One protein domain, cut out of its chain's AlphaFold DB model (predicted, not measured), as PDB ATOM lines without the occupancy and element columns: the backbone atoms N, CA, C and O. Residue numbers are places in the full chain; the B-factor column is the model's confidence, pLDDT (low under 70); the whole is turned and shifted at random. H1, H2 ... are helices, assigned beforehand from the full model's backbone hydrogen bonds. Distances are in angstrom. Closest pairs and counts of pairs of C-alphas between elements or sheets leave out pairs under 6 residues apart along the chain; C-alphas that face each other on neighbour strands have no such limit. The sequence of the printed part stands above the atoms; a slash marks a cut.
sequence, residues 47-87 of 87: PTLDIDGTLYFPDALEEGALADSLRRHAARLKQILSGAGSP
ATOM      1  N   PRO A  47      19.498  18.861  30.751       56.47
ATOM      2  CA  PRO A  47      19.708  19.722  31.887       56.47
ATOM      3  C   PRO A  47      18.727  20.886  31.721       56.47
ATOM      4  O   PRO A  47      18.832  21.660  30.772       56.47
ATOM      5  N   THR A  48      17.728  20.968  32.601       59.69
ATOM      6  CA  THR A  48      16.947  22.190  32.788       59.69
ATOM      7  C   THR A  48      17.912  23.157  33.439       59.69
ATOM      8  O   THR A  48      18.088  23.191  34.655       59.69
ATOM      9  N   LEU A  49      18.701  23.807  32.601       60.56
ATOM     10  CA  LEU A  49      19.614  24.809  33.063       60.56
ATOM     11  C   LEU A  49      18.786  26.087  33.143       60.56
ATOM     12  O   LEU A  49      18.494  26.686  32.117       60.56
ATOM     13  N   ASP A  50      18.539  26.591  34.351       66.50
ATOM     14  CA  ASP A  50      18.151  28.001  34.554       66.50
ATOM     15  C   ASP A  50      19.243  28.983  34.047       66.50
ATOM     16  O   ASP A  50      19.175  30.195  34.242       66.50
ATOM     17  N   ILE A  51      20.276  28.460  33.376       73.12
ATOM     18  CA  ILE A  51      21.319  29.178  32.658       73.12
ATOM     19  C   ILE A  51      20.778  29.960  31.469       73.12
ATOM     20  O   ILE A  51      21.544  30.730  30.917       73.12
ATOM     21  N   ASP A  52      19.529  29.774  31.038       72.38
ATOM     22  CA  ASP A  52      18.996  30.523  29.897       72.38
ATOM     23  C   ASP A  52      19.177  32.032  30.109       72.38
ATOM     24  O   ASP A  52      19.651  32.725  29.214       72.38
ATOM     25  N   GLY A  53      18.951  32.525  31.333       75.56
ATOM     26  CA  GLY A  53      19.263  33.910  31.697       75.56
ATOM     27  C   GLY A  53      20.762  34.226  31.634       75.56
ATOM     28  O   GLY A  53      21.163  35.255  31.106       75.56
ATOM     29  N   THR A  54      21.607  33.320  32.114       80.69
ATOM     30  CA  THR A  54      23.076  33.430  32.096       80.69
ATOM     31  C   THR A  54      23.656  33.418  30.672       80.69
ATOM     32  O   THR A  54      24.637  34.102  30.403       80.69
ATOM     33  N   LEU A  55      23.061  32.655  29.750       77.88
ATOM     34  CA  LEU A  55      23.422  32.604  28.329       77.88
ATOM     35  C   LEU A  55      22.878  33.812  27.566       77.88
ATOM     36  O   LEU A  55      23.494  34.239  26.594       77.88
ATOM     37  N   TYR A  56      21.733  34.344  27.995       80.31
ATOM     38  CA  TYR A  56      21.113  35.524  27.402       80.31
ATOM     39  C   TYR A  56      21.796  36.829  27.845       80.31
ATOM     40  O   TYR A  56      21.870  37.775  27.066       80.31
ATOM     41  N   PHE A  57      22.344  36.872  29.065       85.19
ATOM     42  CA  PHE A  57      23.065  38.020  29.626       85.19
ATOM     43  C   PHE A  57      24.515  37.668  30.018       85.19
ATOM     44  O   PHE A  57      24.881  37.809  31.189       85.19
ATOM     45  N   PRO A  58      25.368  37.222  29.077       79.62
ATOM     46  CA  PRO A  58      26.738  36.822  29.400       79.62
ATOM     47  C   PRO A  58      27.573  37.993  29.940       79.62
ATOM     48  O   PRO A  58      28.430  37.788  30.794       79.62
ATOM     49  N   ASP A  59      27.268  39.219  29.508       84.62
ATOM     50  CA  ASP A  59      27.979  40.442  29.901       84.62
ATOM     51  C   ASP A  59      27.688  40.884  31.346       84.62
ATOM     52  O   ASP A  59      28.387  41.735  31.892       84.62
ATOM     53  N   ALA A  60      26.654  40.322  31.983       87.62
ATOM     54  CA  ALA A  60      26.343  40.579  33.391       87.62
ATOM     55  C   ALA A  60      27.207  39.741  34.352       87.62
ATOM     56  O   ALA A  60      27.076  39.866  35.572       87.62
ATOM     57  N   LEU A  61      28.054  38.860  33.818       84.31
ATOM     58  CA  LEU A  61      28.904  37.956  34.579       84.31
ATOM     59  C   LEU A  61      30.355  38.414  34.521       84.31
ATOM     60  O   LEU A  61      30.818  38.973  33.529       84.31
ATOM     61  N   GLU A  62      31.102  38.085  35.570       87.62
ATOM     62  CA  GLU A  62      32.557  38.151  35.509       87.62
ATOM     63  C   GLU A  62      33.087  37.208  34.419       87.62
ATOM     64  O   GLU A  62      32.575  36.097  34.216       87.62
ATOM     65  N   GLU A  63      34.137  37.648  33.727       85.19
ATOM     66  CA  GLU A  63      34.782  36.860  32.683       85.19
ATOM     67  C   GLU A  63      35.180  35.478  33.229       85.19
ATOM     68  O   GLU A  63      35.812  35.346  34.275       85.19
ATOM     69  N   GLY A  64      34.770  34.419  32.531       85.56
ATOM     70  CA  GLY A  64      35.073  33.040  32.921       85.56
ATOM     71  C   GLY A  64      34.138  32.416  33.967       85.56
ATOM     72  O   GLY A  64      34.160  31.191  34.110       85.56
ATOM     73  N   ALA A  65      33.244  33.175  34.615       86.31
ATOM     74  CA  ALA A  65      32.340  32.646  35.646       86.31
ATOM     75  C   ALA A  65      31.457  31.488  35.138       86.31
ATOM     76  O   ALA A  65      31.282  30.466  35.814       86.31
ATOM     77  N   LEU A  66      30.947  31.613  33.907       83.44
ATOM     78  CA  LEU A  66      30.183  30.564  33.229       83.44
ATOM     79  C   LEU A  66      31.036  29.307  32.986       83.44
ATOM     80  O   LEU A  66      30.620  28.196  33.324       83.44
ATOM     81  N   ALA A  67      32.245  29.477  32.447       86.50
ATOM     82  CA  ALA A  67      33.156  28.371  32.157       86.50
ATOM     83  C   ALA A  67      33.547  27.610  33.433       86.50
ATOM     84  O   ALA A  67      33.562  26.376  33.446       86.50
ATOM     85  N   ASP A  68      33.799  28.322  34.529       89.56
ATOM     86  CA  ASP A  68      34.141  27.713  35.810       89.56
ATOM     87  C   ASP A  68      32.964  26.969  36.443       89.56
ATOM     88  O   ASP A  68      33.144  25.879  36.997       89.56
ATOM     89  N   SER A  69      31.746  27.503  36.318       85.56
ATOM     90  CA  SER A  69      30.533  26.798  36.738       85.56
ATOM     91  C   SER A  69      30.366  25.472  35.986       85.56
ATOM     92  O   SER A  69      30.202  24.416  36.607       85.56
ATOM     93  N   LEU A  70      30.522  25.498  34.658       85.81
ATOM     94  CA  LEU A  70      30.451  24.311  33.803       85.81
ATOM     95  C   LEU A  70      31.549  23.287  34.131       85.81
ATOM     96  O   LEU A  70      31.265  22.092  34.230       85.81
ATOM     97  N   ARG A  71      32.790  23.732  34.376       91.25
ATOM     98  CA  ARG A  71      33.901  22.856  34.800       91.25
ATOM     99  C   ARG A  71      33.603  22.148  36.122       91.25
ATOM    100  O   ARG A  71      33.812  20.937  36.220       91.25
ATOM    101  N   ARG A  72      33.079  22.866  37.125       89.00
ATOM    102  CA  ARG A  72      32.673  22.275  38.415       89.00
ATOM    103  C   ARG A  72      31.545  21.259  38.251       89.00
ATOM    104  O   ARG A  72      31.549  20.224  38.916       89.00
ATOM    105  N   HIS A  73      30.579  21.537  37.376       85.44
ATOM    106  CA  HIS A  73      29.498  20.595  37.075       85.44
ATOM    107  C   HIS A  73      30.024  19.315  36.421       85.44
ATOM    108  O   HIS A  73      29.745  18.216  36.896       85.44
ATOM    109  N   ALA A  74      30.881  19.451  35.406       87.81
ATOM    110  CA  ALA A  74      31.521  18.319  34.744       87.81
ATOM    111  C   ALA A  74      32.359  17.467  35.715       87.81
ATOM    112  O   ALA A  74      32.332  16.240  35.636       87.81
ATOM    113  N   ALA A  75      33.080  18.092  36.652       89.06
ATOM    114  CA  ALA A  75      33.840  17.379  37.679       89.06
ATOM    115  C   ALA A  75      32.938  16.545  38.607       89.06
ATOM    116  O   ALA A  75      33.241  15.379  38.856       89.06
ATOM    117  N   ARG A  76      31.804  17.100  39.056       84.88
ATOM    118  CA  ARG A  76      30.823  16.364  39.873       84.88
ATOM    119  C   ARG A  76      30.235  15.170  39.129       84.88
ATOM    120  O   ARG A  76      30.176  14.079  39.685       84.88
ATOM    121  N   LEU A  77      29.872  15.344  37.857       84.38
ATOM    122  CA  LEU A  77      29.388  14.237  37.028       84.38
ATOM    123  C   LEU A  77      30.441  13.129  36.899       84.38
ATOM    124  O   LEU A  77      30.117  11.957  37.064       84.38
ATOM    125  N   LYS A  78      31.714  13.483  36.685       88.94
ATOM    126  CA  LYS A  78      32.814  12.505  36.647       88.94
ATOM    127  C   LYS A  78      32.977  11.746  37.967       88.94
ATOM    128  O   LYS A  78      33.206  10.545  37.922       88.94
ATOM    129  N   GLN A  79      32.830  12.411  39.116       85.50
ATOM    130  CA  GLN A  79      32.898  11.760  40.434       85.50
ATOM    131  C   GLN A  79      31.753  10.771  40.672       85.50
ATOM    132  O   GLN A  79      31.970   9.694  41.225       85.50
ATOM    133  N   ILE A  80      30.539  11.124  40.238       81.81
ATOM    134  CA  ILE A  80      29.381  10.223  40.292       81.81
ATOM    135  C   ILE A  80      29.648   8.995  39.411       81.81
ATOM    136  O   ILE A  80      29.478   7.865  39.860       81.81
ATOM    137  N   LEU A  81      30.141   9.207  38.185       80.94
ATOM    138  CA  LEU A  81      30.465   8.129  37.246       80.94
ATOM    139  C   LEU A  81      31.609   7.226  37.729       80.94
ATOM    140  O   LEU A  81      31.617   6.041  37.413       80.94
ATOM    141  N   SER A  82      32.564   7.758  38.496       87.56
ATOM    142  CA  SER A  82      33.668   6.975  39.059       87.56
ATOM    143  C   SER A  82      33.293   6.212  40.336       87.56
ATOM    144  O   SER A  82      34.169   5.601  40.942       87.56
ATOM    145  N   GLY A  83      32.031   6.275  40.783       72.75
ATOM    146  CA  GLY A  83      31.561   5.616  42.008       72.75
ATOM    147  C   GLY A  83      32.100   6.231  43.306       72.75
ATOM    148  O   GLY A  83      31.868   5.694  44.382       72.75
ATOM    149  N   ALA A  84      32.794   7.369  43.227       58.97
ATOM    150  CA  ALA A  84      33.434   8.016  44.375       58.97
ATOM    151  C   ALA A  84      32.471   8.911  45.185       58.97
ATOM    152  O   ALA A  84      32.893   9.563  46.136       58.97
ATOM    153  N   GLY A  85      31.196   8.974  44.786       54.41
ATOM    154  CA  GLY A  85      30.153   9.798  45.405       54.41
ATOM    155  C   GLY A  85      29.076   9.028  46.178       54.41
ATOM    156  O   GLY A  85      28.082   9.642  46.556       54.41
ATOM    157  N   SER A  86      29.231   7.717  46.392       45.16
ATOM    158  CA  SER A  86      28.312   6.946  47.244       45.16
ATOM    159  C   SER A  86      28.745   7.030  48.716       45.16
ATOM    160  O   SER A  86      29.906   6.720  48.989       45.16
ATOM    161  N   PRO A  87      27.866   7.439  49.656       51.22
ATOM    162  CA  PRO A  87      28.040   7.106  51.070       51.22
ATOM    163  C   PRO A  87      27.934   5.592  51.309       51.22
ATOM    164  O   PRO A  87      27.292   4.899  50.482       51.22
TER     165      PRO A  87
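This is residues 47 to 87 of the 87 residues of an uncharacterized protein of bioreactor metagenome (UniProt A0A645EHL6). One long helix, H2, makes the longest axis of an open hook: at its first end the chain turns back through residues 57 to 64 to a short helix, H1, and the short arm of residues 47 to 56 has few contacts with H2. Residues 82 to 87 form a tail at the other end of H2. The printed part has 41 residues with two named helices, H1 then H2, and no named strand; the class is all helix. It is only just loose, close to extended, with a radius of gyration of the C-alphas of 13.1 A and spans of 38 by 21 by 13 A.

H2, residues 65 to 81, and H1, residues 52 to 56, are close but not clearly touching; their closest C-alphas, of Leu 66 and Thr 54, are 7.7 A apart. In both, each O i to N i+4 pair is within hydrogen-bond range.

H2 is 24.6 A long, from C-alpha 65 at (32.340, 32.646, 35.646) to C-alpha 81 at (30.465, 8.129, 37.246). H1 spans 6.0 A and begins at C-alpha 52, (18.996, 30.523, 29.897).

The C-alphas farthest apart, of Asp 59 and Pro 87, are 39.5 A apart. The printed part has no cut, and the link from H1 to H2 is short. pLDDT is under 70 at residues 47 to 50 and 84 to 87.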